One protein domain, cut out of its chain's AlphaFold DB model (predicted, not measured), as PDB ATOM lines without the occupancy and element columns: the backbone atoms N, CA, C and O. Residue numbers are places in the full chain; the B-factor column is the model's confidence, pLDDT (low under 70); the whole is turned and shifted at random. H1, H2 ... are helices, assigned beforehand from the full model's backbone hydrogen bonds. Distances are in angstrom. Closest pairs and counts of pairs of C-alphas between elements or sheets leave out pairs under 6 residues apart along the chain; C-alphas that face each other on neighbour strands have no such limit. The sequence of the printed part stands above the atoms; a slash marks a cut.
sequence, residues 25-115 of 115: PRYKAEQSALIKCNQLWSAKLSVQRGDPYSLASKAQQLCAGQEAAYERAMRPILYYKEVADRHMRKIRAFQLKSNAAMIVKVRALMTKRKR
ATOM      1  N   PRO A  25     -45.213 -30.924  62.358       75.31
ATOM      2  CA  PRO A  25     -44.303 -30.250  61.439       75.31
ATOM      3  C   PRO A  25     -43.721 -31.193  60.378       75.31
ATOM      4  O   PRO A  25     -43.510 -30.775  59.237       75.31
ATOM      5  N   ARG A  26     -43.528 -32.475  60.717       75.50
ATOM      6  CA  ARG A  26     -43.046 -33.513  59.799       75.50
ATOM      7  C   ARG A  26     -44.066 -33.797  58.703       75.50
ATOM      8  O   ARG A  26     -43.707 -33.816  57.530       75.50
ATOM      9  N   TYR A  27     -45.345 -33.926  59.055       81.88
ATOM     10  CA  TYR A  27     -46.426 -34.100  58.081       81.88
ATOM     11  C   TYR A  27     -46.475 -32.932  57.087       81.88
ATOM     12  O   TYR A  27     -46.551 -33.147  55.877       81.88
ATOM     13  N   LYS A  28     -46.384 -31.688  57.580       85.12
ATOM     14  CA  LYS A  28     -46.382 -30.492  56.721       85.12
ATOM     15  C   LYS A  28     -45.189 -30.469  55.768       85.12
ATOM     16  O   LYS A  28     -45.352 -30.096  54.605       85.12
ATOM     17  N   ALA A  29     -44.009 -30.853  56.249       89.56
ATOM     18  CA  ALA A  29     -42.802 -30.915  55.434       89.56
ATOM     19  C   ALA A  29     -42.945 -31.934  54.293       89.56
ATOM     20  O   ALA A  29     -42.733 -31.575  53.133       89.56
ATOM     21  N   GLU A  30     -43.398 -33.155  54.595       92.75
ATOM     22  CA  GLU A  30     -43.602 -34.203  53.586       92.75
ATOM     23  C   GLU A  30     -44.718 -33.843  52.596       92.75
ATOM     24  O   GLU A  30     -44.573 -34.021  51.384       92.75
ATOM     25  N   GLN A  31     -45.813 -33.246  53.080       90.56
ATOM     26  CA  GLN A  31     -46.888 -32.759  52.215       90.56
ATOM     27  C   GLN A  31     -46.377 -31.683  51.246       90.56
ATOM     28  O   GLN A  31     -46.686 -31.710  50.053       90.56
ATOM     29  N   SER A  32     -45.574 -30.741  51.748       92.25
ATOM     30  CA  SER A  32     -44.963 -29.682  50.942       92.25
ATOM     31  C   SER A  32     -43.995 -30.251  49.904       92.25
ATOM     32  O   SER A  32     -44.040 -29.848  48.740       92.25
ATOM     33  N   ALA A  33     -43.165 -31.229  50.280       94.06
ATOM     34  CA  ALA A  33     -42.258 -31.914  49.362       94.06
ATOM     35  C   ALA A  33     -43.017 -32.619  48.225       94.06
ATOM     36  O   ALA A  33     -42.660 -32.474  47.052       94.06
ATOM     37  N   LEU A  34     -44.111 -33.310  48.553       94.12
ATOM     38  CA  LEU A  34     -44.972 -33.970  47.576       94.12
ATOM     39  C   LEU A  34     -45.649 -32.974  46.624       94.12
ATOM     40  O   LEU A  34     -45.673 -33.199  45.411       94.12
ATOM     41  N   ILE A  35     -46.164 -31.853  47.139       92.44
ATOM     42  CA  ILE A  35     -46.757 -30.790  46.313       92.44
ATOM     43  C   ILE A  35     -45.706 -30.191  45.370       92.44
ATOM     44  O   ILE A  35     -45.962 -30.075  44.171       92.44
ATOM     45  N   LYS A  36     -44.514 -29.858  45.880       95.38
ATOM     46  CA  LYS A  36     -43.416 -29.297  45.075       95.38
ATOM     47  C   LYS A  36     -42.981 -30.246  43.961       95.38
ATOM     48  O   LYS A  36     -42.825 -29.808  42.824       95.38
ATOM     49  N   CYS A  37     -42.831 -31.539  44.263       96.12
ATOM     50  CA  CYS A  37     -42.493 -32.548  43.259       96.12
ATOM     51  C   CYS A  37     -43.538 -32.586  42.135       96.12
ATOM     52  O   CYS A  37     -43.195 -32.483  40.954       96.12
ATOM     53  N   ASN A  38     -44.818 -32.660  42.505       94.25
ATOM     54  CA  ASN A  38     -45.923 -32.720  41.554       94.25
ATOM     55  C   ASN A  38     -46.005 -31.462  40.679       94.25
ATOM     56  O   ASN A  38     -46.191 -31.568  39.467       94.25
ATOM     57  N   GLN A  39     -45.818 -30.276  41.264       93.75
ATOM     58  CA  GLN A  39     -45.781 -29.014  40.522       93.75
ATOM     59  C   GLN A  39     -44.623 -28.979  39.523       93.75
ATOM     60  O   GLN A  39     -44.832 -28.630  38.360       93.75
ATOM     61  N   LEU A  40     -43.421 -29.381  39.950       95.50
ATOM     62  CA  LEU A  40     -42.235 -29.415  39.097       95.50
ATOM     63  C   LEU A  40     -42.434 -30.347  37.897       95.50
ATOM     64  O   LEU A  40     -42.204 -29.941  36.757       95.50
ATOM     65  N   TRP A  41     -42.872 -31.586  38.133       97.12
ATOM     66  CA  TRP A  41     -43.078 -32.548  37.051       97.12
ATOM     67  C   TRP A  41     -44.263 -32.190  36.163       97.12
ATOM     68  O   TRP A  41     -44.145 -32.312  34.949       97.12
ATOM     69  N   SER A  42     -45.355 -31.661  36.716       94.19
ATOM     70  CA  SER A  42     -46.482 -31.160  35.916       94.19
ATOM     71  C   SER A  42     -46.050 -30.016  34.996       94.19
ATOM     72  O   SER A  42     -46.390 -30.008  33.815       94.19
ATOM     73  N   ALA A  43     -45.238 -29.077  35.493       93.25
ATOM     74  CA  ALA A  43     -44.679 -28.007  34.674       93.25
ATOM     75  C   ALA A  43     -43.746 -28.556  33.581       93.25
ATOM     76  O   ALA A  43     -43.893 -28.190  32.416       93.25
ATOM     77  N   LYS A  44     -42.842 -29.486  33.913       95.19
ATOM     78  CA  LYS A  44     -41.946 -30.129  32.933       95.19
ATOM     79  C   LYS A  44     -42.707 -30.914  31.864       95.19
ATOM     80  O   LYS A  44     -42.369 -30.833  30.689       95.19
ATOM     81  N   LEU A  45     -43.738 -31.661  32.249       96.69
ATOM     82  CA  LEU A  45     -44.541 -32.470  31.332       96.69
ATOM     83  C   LEU A  45     -45.502 -31.626  30.489       96.69
ATOM     84  O   LEU A  45     -45.944 -32.085  29.441       96.69
ATOM     85  N   SER A  46     -45.788 -30.381  30.886       94.88
ATOM     86  CA  SER A  46     -46.705 -29.501  30.152       94.88
ATOM     87  C   SER A  46     -46.282 -29.226  28.704       94.88
ATOM     88  O   SER A  46     -47.148 -29.010  27.853       94.88
ATOM     89  N   VAL A  47     -44.981 -29.300  28.405       93.69
ATOM     90  CA  VAL A  47     -44.432 -29.095  27.054       93.69
ATOM     91  C   VAL A  47     -44.587 -30.324  26.155       93.69
ATOM     92  O   VAL A  47     -44.488 -30.209  24.934       93.69
ATOM     93  N   GLN A  48     -44.818 -31.504  26.739       94.62
ATOM     94  CA  GLN A  48     -45.021 -32.741  25.989       94.62
ATOM     95  C   GLN A  48     -46.407 -32.733  25.341       94.62
ATOM     96  O   GLN A  48     -47.342 -32.123  25.860       94.62
ATOM     97  N   ARG A  49     -46.560 -33.426  24.209       92.12
ATOM     98  CA  ARG A  49     -47.880 -33.695  23.620       92.12
ATOM     99  C   ARG A  49     -48.598 -34.773  24.435       92.12
ATOM    100  O   ARG A  49     -47.950 -35.627  25.029       92.12
ATOM    101  N   GLY A  50     -49.927 -34.725  24.456       93.38
ATOM    102  CA  GLY A  50     -50.763 -35.697  25.164       93.38
ATOM    103  C   GLY A  50     -51.851 -35.044  26.006       93.38
ATOM    104  O   GLY A  50     -51.825 -33.826  26.253       93.38
ATOM    105  N   ASP A  51     -52.810 -35.859  26.437       96.75
ATOM    106  CA  ASP A  51     -53.894 -35.403  27.293       96.75
ATOM    107  C   ASP A  51     -53.363 -35.024  28.695       96.75
ATOM    108  O   ASP A  51     -52.399 -35.620  29.194       96.75
ATOM    109  N   PRO A  52     -53.943 -34.001  29.346       96.62
ATOM    110  CA  PRO A  52     -53.458 -33.540  30.643       96.62
ATOM    111  C   PRO A  52     -53.533 -34.584  31.760       96.62
ATOM    112  O   PRO A  52     -52.718 -34.519  32.676       96.62
ATOM    113  N   TYR A  53     -54.480 -35.525  31.713       96.75
ATOM    114  CA  TYR A  53     -54.676 -36.512  32.778       96.75
ATOM    115  C   TYR A  53     -53.630 -37.628  32.729       96.75
ATOM    116  O   TYR A  53     -53.065 -37.968  33.769       96.75
ATOM    117  N   SER A  54     -53.285 -38.137  31.548       97.50
ATOM    118  CA  SER A  54     -52.194 -39.101  31.378       97.50
ATOM    119  C   SER A  54     -50.853 -38.497  31.786       97.50
ATOM    120  O   SER A  54     -50.065 -39.127  32.493       97.50
ATOM    121  N   LEU A  55     -50.601 -37.236  31.415       97.56
ATOM    122  CA  LEU A  55     -49.393 -36.526  31.841       97.56
ATOM    123  C   LEU A  55     -49.389 -36.239  33.348       97.56
ATOM    124  O   LEU A  55     -48.344 -36.339  33.983       97.56
ATOM    125  N   ALA A  56     -50.542 -35.936  33.944       96.62
ATOM    126  CA  ALA A  56     -50.677 -35.778  35.388       96.62
ATOM    127  C   ALA A  56     -50.434 -37.088  36.151       96.62
ATOM    128  O   ALA A  56     -49.779 -37.072  37.192       96.62
ATOM    129  N   SER A  57     -50.913 -38.217  35.620       97.00
ATOM    130  CA  SER A  57     -50.646 -39.549  36.169       97.00
ATOM    131  C   SER A  57     -49.152 -39.866  36.118       97.00
ATOM    132  O   SER A  57     -48.566 -40.264  37.124       97.00
ATOM    133  N   LYS A  58     -48.496 -39.567  34.989       97.00
ATOM    134  CA  LYS A  58     -47.038 -39.678  34.855       97.00
ATOM    135  C   LYS A  58     -46.296 -38.774  35.845       97.00
ATOM    136  O   LYS A  58     -45.324 -39.213  36.449       97.00
ATOM    137  N   ALA A  59     -46.754 -37.536  36.051       95.44
ATOM    138  CA  ALA A  59     -46.179 -36.629  37.048       95.44
ATOM    139  C   ALA A  59     -46.244 -37.228  38.460       95.44
ATOM    140  O   ALA A  59     -45.258 -37.190  39.190       95.44
ATOM    141  N   GLN A  60     -47.387 -37.819  38.816       94.62
ATOM    142  CA  GLN A  60     -47.585 -38.462  40.110       94.62
ATOM    143  C   GLN A  60     -46.677 -39.690  40.279       94.62
ATOM    144  O   GLN A  60     -46.026 -39.820  41.311       94.62
ATOM    145  N   GLN A  61     -46.553 -40.540  39.253       95.88
ATOM    146  CA  GLN A  61     -45.643 -41.696  39.271       95.88
ATOM    147  C   GLN A  61     -44.179 -41.280  39.479       95.88
ATOM    148  O   GLN A  61     -43.456 -41.913  40.244       95.88
ATOM    149  N   LEU A  62     -43.751 -40.174  38.862       96.38
ATOM    150  CA  LEU A  62     -42.410 -39.607  39.060       96.38
ATOM    151  C   LEU A  62     -42.190 -39.043  40.476       96.38
ATOM    152  O   LEU A  62     -41.047 -38.802  40.863       96.38
ATOM    153  N   CYS A  63     -43.262 -38.855  41.249       95.88
ATOM    154  CA  CYS A  63     -43.249 -38.425  42.646       95.88
ATOM    155  C   CYS A  63     -43.560 -39.555  43.640       95.88
ATOM    156  O   CYS A  63     -43.826 -39.276  44.812       95.88
ATOM    157  N   ALA A  64     -43.502 -40.823  43.215       94.25
ATOM    158  CA  ALA A  64     -43.822 -41.969  44.069       94.25
ATOM    159  C   ALA A  64     -42.976 -42.020  45.359       94.25
ATOM    160  O   ALA A  64     -43.457 -42.458  46.402       94.25
ATOM    161  N   GLY A  65     -41.730 -41.526  45.323       94.50
ATOM    162  CA  GLY A  65     -40.867 -41.444  46.507       94.50
ATOM    163  C   GLY A  65     -41.406 -40.491  47.579       94.50
ATOM    164  O   GLY A  65     -41.509 -40.868  48.747       94.50
ATOM    165  N   GLN A  66     -41.796 -39.277  47.182       95.44
ATOM    166  CA  GLN A  66     -42.398 -38.275  48.069       95.44
ATOM    167  C   GLN A  66     -43.786 -38.719  48.534       95.44
ATOM    168  O   GLN A  66     -44.170 -38.468  49.672       95.44
ATOM    169  N   GLU A  67     -44.530 -39.413  47.675       93.06
ATOM    170  CA  GLU A  67     -45.828 -39.972  48.031       93.06
ATOM    171  C   GLU A  67     -45.694 -41.043  49.120       93.06
ATOM    172  O   GLU A  67     -46.427 -41.013  50.108       93.06
ATOM    173  N   ALA A  68     -44.708 -41.935  48.996       92.50
ATOM    174  CA  ALA A  68     -44.418 -42.941  50.010       92.50
ATOM    175  C   ALA A  68     -43.922 -42.316  51.325       92.50
ATOM    176  O   ALA A  68     -44.273 -42.793  52.404       92.50
ATOM    177  N   ALA A  69     -43.112 -41.253  51.265       91.88
ATOM    178  CA  ALA A  69     -42.660 -40.526  52.453       91.88
ATOM    179  C   ALA A  69     -43.831 -39.863  53.195       91.88
ATOM    180  O   ALA A  69     -43.978 -40.039  54.406       91.88
ATOM    181  N   TYR A  70     -44.727 -39.215  52.450       90.31
ATOM    182  CA  TYR A  70     -45.952 -38.641  52.986       90.31
ATOM    183  C   TYR A  70     -46.881 -39.704  53.591       90.31
ATOM    184  O   TYR A  70     -47.350 -39.536  54.714       90.31
ATOM    185  N   GLU A  71     -47.084 -40.841  52.915       89.62
ATOM    186  CA  GLU A  71     -47.882 -41.950  53.453       89.62
ATOM    187  C   GLU A  71     -47.303 -42.479  54.777       89.62
ATOM    188  O   GLU A  71     -48.046 -42.687  55.739       89.62
ATOM    189  N   ARG A  72     -45.975 -42.646  54.862       89.06
ATOM    190  CA  ARG A  72     -45.298 -43.080  56.097       89.06
ATOM    191  C   ARG A  72     -45.457 -42.076  57.235       89.06
ATOM    192  O   ARG A  72     -45.661 -42.499  58.366       89.06
ATOM    193  N   ALA A  73     -45.383 -40.776  56.951       86.44
ATOM    194  CA  ALA A  73     -45.592 -39.734  57.955       86.44
ATOM    195  C   ALA A  73     -47.054 -39.658  58.428       86.44
ATOM    196  O   ALA A  73     -47.323 -39.289  59.567       86.44
ATOM    197  N   MET A  74     -48.000 -40.024  57.564       82.50
ATOM    198  CA  MET A  74     -49.428 -39.896  57.831       82.50
ATOM    199  C   MET A  74     -50.040 -41.112  58.532       82.50
ATOM    200  O   MET A  74     -50.990 -40.964  59.299       82.50
ATOM    201  N   ARG A  75     -49.502 -42.317  58.304       79.62
ATOM    202  CA  ARG A  75     -49.997 -43.555  58.932       79.62
ATOM    203  C   ARG A  75     -50.063 -43.507  60.466       79.62
ATOM    204  O   ARG A  75     -51.078 -43.945  60.989       79.62
ATOM    205  N   PRO A  76     -49.075 -42.960  61.196       78.69
ATOM    206  CA  PRO A  76     -49.161 -42.836  62.654       78.69
ATOM    207  C   PRO A  76     -50.255 -41.871  63.131       78.69
ATOM    208  O   PRO A  76     -50.765 -42.019  64.234       78.69
ATOM    209  N   ILE A  77     -50.620 -40.883  62.303       75.62
ATOM    210  CA  ILE A  77     -51.659 -39.890  62.616       75.62
ATOM    211  C   ILE A  77     -53.054 -40.506  62.444       75.62
ATOM    212  O   ILE A  77     -53.993 -40.185  63.169       75.62
ATOM    213  N   LEU A  78     -53.202 -41.409  61.474       73.31
ATOM    214  CA  LEU A  78     -54.461 -42.066  61.156       73.31
ATOM    215  C   LEU A  78     -54.489 -43.446  61.810       73.31
ATOM    216  O   LEU A  78     -54.098 -44.441  61.211       73.31
ATOM    217  N   TYR A  79     -54.994 -43.473  63.046       65.06
ATOM    218  CA  TYR A  79     -55.045 -44.640  63.941       65.06
ATOM    219  C   TYR A  79     -55.576 -45.927  63.280       65.06
ATOM    220  O   TYR A  79     -55.143 -47.029  63.608       65.06
ATOM    221  N   TYR A  80     -56.494 -45.793  62.317       71.88
ATOM    222  CA  TYR A  80     -57.082 -46.908  61.578       71.88
ATOM    223  C   TYR A  80     -56.542 -46.975  60.146       71.88
ATOM    224  O   TYR A  80     -56.713 -46.039  59.359       71.88
ATOM    225  N   LYS A  81     -55.974 -48.132  59.774       75.50
ATOM    226  CA  LYS A  81     -55.419 -48.404  58.434       75.50
ATOM    227  C   LYS A  81     -56.397 -48.060  57.305       75.50
ATOM    228  O   LYS A  81     -56.022 -47.414  56.334       75.50
ATOM    229  N   GLU A  82     -57.670 -48.412  57.457       81.31
ATOM    230  CA  GLU A  82     -58.705 -48.140  56.451       81.31
ATOM    231  C   GLU A  82     -58.969 -46.642  56.248       81.31
ATOM    232  O   GLU A  82     -59.234 -46.190  55.128       81.31
ATOM    233  N   VAL A  83     -58.881 -45.861  57.329       79.50
ATOM    234  CA  VAL A  83     -59.013 -44.400  57.290       79.50
ATOM    235  C   VAL A  83     -57.797 -43.799  56.589       79.50
ATOM    236  O   VAL A  83     -57.969 -42.937  55.723       79.50
ATOM    237  N   ALA A  84     -56.595 -44.307  56.882       78.19
ATOM    238  CA  ALA A  84     -55.366 -43.926  56.193       78.19
ATOM    239  C   ALA A  84     -55.435 -44.205  54.688       78.19
ATOM    240  O   ALA A  84     -55.195 -43.305  53.881       78.19
ATOM    241  N   ASP A  85     -55.868 -45.402  54.298       84.62
ATOM    242  CA  ASP A  85     -55.981 -45.797  52.895       84.62
ATOM    243  C   ASP A  85     -57.040 -44.966  52.157       84.62
ATOM    244  O   ASP A  85     -56.820 -44.506  51.032       84.62
ATOM    245  N   ARG A  86     -58.200 -44.720  52.785       87.44
ATOM    246  CA  ARG A  86     -59.249 -43.859  52.215       87.44
ATOM    247  C   ARG A  86     -58.752 -42.429  52.032       87.44
ATOM    248  O   ARG A  86     -59.064 -41.804  51.017       87.44
ATOM    249  N   HIS A  87     -58.001 -41.909  52.996       86.31
ATOM    250  CA  HIS A  87     -57.446 -40.566  52.919       86.31
ATOM    251  C   HIS A  87     -56.377 -40.462  51.824       86.31
ATOM    252  O   HIS A  87     -56.476 -39.575  50.977       86.31
ATOM    253  N   MET A  88     -55.459 -41.431  51.735       85.62
ATOM    254  CA  MET A  88     -54.482 -41.509  50.643       85.62
ATOM    255  C   MET A  88     -55.158 -41.567  49.273       85.62
ATOM    256  O   MET A  88     -54.770 -40.829  48.371       85.62
ATOM    257  N   ARG A  89     -56.227 -42.360  49.103       90.19
ATOM    258  CA  ARG A  89     -56.993 -42.390  47.841       90.19
ATOM    259  C   ARG A  89     -57.564 -41.021  47.467       90.19
ATOM    260  O   ARG A  89     -57.468 -40.621  46.308       90.19
ATOM    261  N   LYS A  90     -58.128 -40.287  48.433       90.81
ATOM    262  CA  LYS A  90     -58.643 -38.926  48.196       90.81
ATOM    263  C   LYS A  90     -57.528 -37.967  47.782       90.81
ATOM    264  O   LYS A  90     -57.722 -37.177  46.863       90.81
ATOM    265  N   ILE A  91     -56.366 -38.062  48.425       87.81
ATOM    266  CA  ILE A  91     -55.206 -37.223  48.111       87.81
ATOM    267  C   ILE A  91     -54.685 -37.516  46.707       87.81
ATOM    268  O   ILE A  91     -54.518 -36.578  45.933       87.81
ATOM    269  N   ARG A  92     -54.532 -38.792  46.339       91.56
ATOM    270  CA  ARG A  92     -54.137 -39.213  44.984       91.56
ATOM    271  C   ARG A  92     -55.073 -38.641  43.921       91.56
ATOM    272  O   ARG A  92     -54.622 -38.028  42.958       91.56
ATOM    273  N   ALA A  93     -56.385 -38.773  44.119       93.88
ATOM    274  CA  ALA A  93     -57.377 -38.240  43.185       93.88
ATOM    275  C   ALA A  93     -57.305 -36.705  43.069       93.88
ATOM    276  O   ALA A  93     -57.368 -36.149  41.968       93.88
ATOM    277  N   PHE A  94     -57.136 -36.009  44.197       91.38
ATOM    278  CA  PHE A  94     -56.987 -34.555  44.215       91.38
ATOM    279  C   PHE A  94     -55.698 -34.090  43.523       91.38
ATOM    280  O   PHE A  94     -55.719 -33.105  42.780       91.38
ATOM    281  N   GLN A  95     -54.590 -34.802  43.734       91.81
ATOM    282  CA  GLN A  95     -53.304 -34.532  43.091       91.81
ATOM    283  C   GLN A  95     -53.396 -34.711  41.583       91.81
ATOM    284  O   GLN A  95     -53.003 -33.806  40.853       91.81
ATOM    285  N   LEU A  96     -53.998 -35.805  41.115       95.12
ATOM    286  CA  LEU A  96     -54.200 -36.049  39.690       95.12
ATOM    287  C   LEU A  96     -54.954 -34.888  39.019       95.12
ATOM    288  O   LEU A  96     -54.500 -34.346  38.010       95.12
ATOM    289  N   LYS A  97     -56.066 -34.447  39.622       95.44
ATOM    290  CA  LYS A  97     -56.858 -33.313  39.121       95.44
ATOM    291  C   LYS A  97     -56.065 -32.002  39.138       95.44
ATOM    292  O   LYS A  97     -56.085 -31.253  38.162       95.44
ATOM    293  N   SER A  98     -55.358 -31.729  40.234       92.94
ATOM    294  CA  SER A  98     -54.555 -30.511  40.406       92.94
ATOM    295  C   SER A  98     -53.390 -30.438  39.414       92.94
ATOM    296  O   SER A  98     -53.146 -29.391  38.814       92.94
ATOM    297  N   ASN A  99     -52.713 -31.560  39.183       94.12
ATOM    298  CA  ASN A  99     -51.621 -31.692  38.223       94.12
ATOM    299  C   ASN A  99     -52.105 -31.476  36.786       94.12
ATOM    300  O   ASN A  99     -51.496 -30.712  36.034       94.12
ATOM    301  N   ALA A 100     -53.238 -32.083  36.416       96.50
ATOM    302  CA  ALA A 100     -53.839 -31.904  35.096       96.50
ATOM    303  C   ALA A 100     -54.215 -30.433  34.851       96.50
ATOM    304  O   ALA A 100     -53.894 -29.868  33.803       96.50
ATOM    305  N   ALA A 101     -54.825 -29.778  35.845       95.88
ATOM    306  CA  ALA A 101     -55.149 -28.354  35.777       95.88
ATOM    307  C   ALA A 101     -53.893 -27.476  35.635       95.88
ATOM    308  O   ALA A 101     -53.882 -26.538  34.834       95.88
ATOM    309  N   MET A 102     -52.816 -27.797  36.360       94.44
ATOM    310  CA  MET A 102     -51.531 -27.105  36.234       94.44
ATOM    311  C   MET A 102     -50.962 -27.229  34.817       94.44
ATOM    312  O   MET A 102     -50.564 -26.226  34.230       94.44
ATOM    313  N   ILE A 103     -50.972 -28.432  34.236       94.56
ATOM    314  CA  ILE A 103     -50.506 -28.673  32.861       94.56
ATOM    315  C   ILE A 103     -51.277 -27.806  31.859       94.56
ATOM    316  O   ILE A 103     -50.661 -27.129  31.034       94.56
ATOM    317  N   VAL A 104     -52.611 -27.780  31.949       96.38
ATOM    318  CA  VAL A 104     -53.461 -26.941  31.084       96.38
ATOM    319  C   VAL A 104     -53.113 -25.462  31.251       96.38
ATOM    320  O   VAL A 104     -52.928 -24.755  30.260       96.38
ATOM    321  N   LYS A 105     -52.970 -24.999  32.498       94.81
ATOM    322  CA  LYS A 105     -52.631 -23.606  32.806       94.81
ATOM    323  C   LYS A 105     -51.273 -23.210  32.224       94.81
ATOM    324  O   LYS A 105     -51.175 -22.165  31.586       94.81
ATOM    325  N   VAL A 106     -50.241 -24.033  32.408       92.50
ATOM    326  CA  VAL A 106     -48.895 -23.751  31.884       92.50
ATOM    327  C   VAL A 106     -48.908 -23.724  30.357       92.50
ATOM    328  O   VAL A 106     -48.391 -22.777  29.770       92.50
ATOM    329  N   ARG A 107     -49.574 -24.685  29.704       94.69
ATOM    330  CA  ARG A 107     -49.735 -24.682  28.241       94.69
ATOM    331  C   ARG A 107     -50.395 -23.401  27.739       94.69
ATOM    332  O   ARG A 107     -49.874 -22.773  26.825       94.69
ATOM    333  N   ALA A 108     -51.494 -22.976  28.365       93.00
ATOM    334  CA  ALA A 108     -52.184 -21.745  27.988       93.00
ATOM    335  C   ALA A 108     -51.276 -20.507  28.115       93.00
ATOM    336  O   ALA A 108     -51.271 -19.650  27.230       93.00
ATOM    337  N   LEU A 109     -50.473 -20.426  29.181       91.75
ATOM    338  CA  LEU A 109     -49.490 -19.354  29.366       91.75
ATOM    339  C   LEU A 109     -48.389 -19.389  28.296       91.75
ATOM    340  O   LEU A 109     -48.030 -18.344  27.755       91.75
ATOM    341  N   MET A 110     -47.889 -20.576  27.945       88.94
ATOM    342  CA  MET A 110     -46.897 -20.741  26.879       88.94
ATOM    343  C   MET A 110     -47.440 -20.323  25.510       88.94
ATOM    344  O   MET A 110     -46.724 -19.676  24.751       88.94
ATOM    345  N   THR A 111     -48.690 -20.660  25.188       89.69
ATOM    346  CA  THR A 111     -49.328 -20.249  23.929       89.69
ATOM    347  C   THR A 111     -49.524 -18.739  23.868       89.69
ATOM    348  O   THR A 111     -49.241 -18.146  22.832       89.69
ATOM    349  N   LYS A 112     -49.957 -18.108  24.969       87.31
ATOM    350  CA  LYS A 112     -50.086 -16.645  25.043       87.31
ATOM    351  C   LYS A 112     -48.752 -15.940  24.826       87.31
ATOM    352  O   LYS A 112     -48.718 -14.975  24.090       87.31
ATOM    353  N   ARG A 113     -47.662 -16.440  25.418       82.75
ATOM    354  CA  ARG A 113     -46.321 -15.847  25.275       82.75
ATOM    355  C   ARG A 113     -45.747 -15.942  23.851       82.75
ATOM    356  O   ARG A 113     -44.806 -15.226  23.539       82.75
ATOM    357  N   LYS A 114     -46.248 -16.864  23.025       75.81
ATOM    358  CA  LYS A 114     -45.813 -17.034  21.628       75.81
ATOM    359  C   LYS A 114     -46.582 -16.156  20.633       75.81
ATOM    360  O   LYS A 114     -46.165 -16.104  19.481       75.81
ATOM    361  N   ARG A 115     -47.710 -15.571  21.045       63.69
ATOM    362  CA  ARG A 115     -48.469 -14.587  20.262       63.69
ATOM    363  C   ARG A 115     -47.976 -13.191  20.601       63.69
ATOM    364  O   ARG A 115     -48.007 -12.361  19.675       63.69
TER     365      ARG A 115
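What this domain is: This is residues 25 to 115 of the 115 residues of an uncharacterized protein of Mesorhizobium sp (UniProt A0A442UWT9). This is a rod of four helices in which the two longest, H1 and H4, run the same way and come together as an uneven V: the last part of H1, residues 38 to 45, meets residues 95 to 106 of H4, and H4 runs on past that meeting. H2 and H3 follow each other along one side of this pair, H2 packing on both H1 and H4 near the meeting and H3 lying beside H1 toward the wide end of the V. You will see 91 residues printed, with four named helices in the order H1, H2, H3, H4 and no named strand; the class is all helix. The whole is only just loose, close to compact, with a radius of gyration of the C-alphas of 14.7 A, and it spans 53 by 23 by 16 A.

Where its parts are: Find C-alpha 25 at (-44.303, -30.250, 61.439); from there H1 runs over residues 25 to 45, 30.2 A, with z falling to C-alpha 45 at (-44.541, -32.470, 31.332). Next comes H2, residues 52 to 61, 14.2 A. H3 follows as residues 64 to 74, 15.0 A. Then look for H4, residues 81 to 113, 47.4 A long, which ends at C-alpha 113 at (-46.321, -15.847, 25.275).

How they stand to each other: Begin with H1, the hub, which touches the three other helices. H3 touches it at a shallow tilt of 21 degrees, opposite ways; the closest C-alphas are those of Leu 34 and Gln 66, 5.0 A apart. H2 touches H1 at residues 38 to 45 alone, at a steep tilt of 47 degrees, opposite ways, with the C-alphas of Trp 41 and Ala 59 closest at 5.1 A. With those same residues alone H1 touches H4, at residues 95 to 106 of H4 alone, at a steep tilt of 39 degrees, the same way; look there for the closest C-alphas, those of Ser 42 and Ile 103, 5.6 A apart. H2 touches residues 95 to 104 of H4 alone, at a steep tilt of 53 degrees, opposite ways, and the C-alphas of Pro 52 and Ala 100 come to 4.8 A. H3 and H4 are close but not clearly touching, with the C-alphas of Glu 71 and Met 88 closest at 7.2 A. H2 and H3 meet only through their link. H1, H3 and H4 form an up-and-down bundle, each running against the one before it in the chain; the helix packing is mostly crossed. In H1, H2, H3 and H4 every O i to N i+4 pair is within hydrogen-bond range.

The domain as a whole: The C-alphas farthest apart are those of Tyr 79 and Arg 115, 53.4 A. The printed part has no cut and ends at residue 115, the chain's last. The link from H2 to H3 is tight, and those from H1 to H2 and from H3 to H4 are short. In the B-factor column the mean pLDDT of the printed part is 90.0, and you will find residues 79 and 115 under 70.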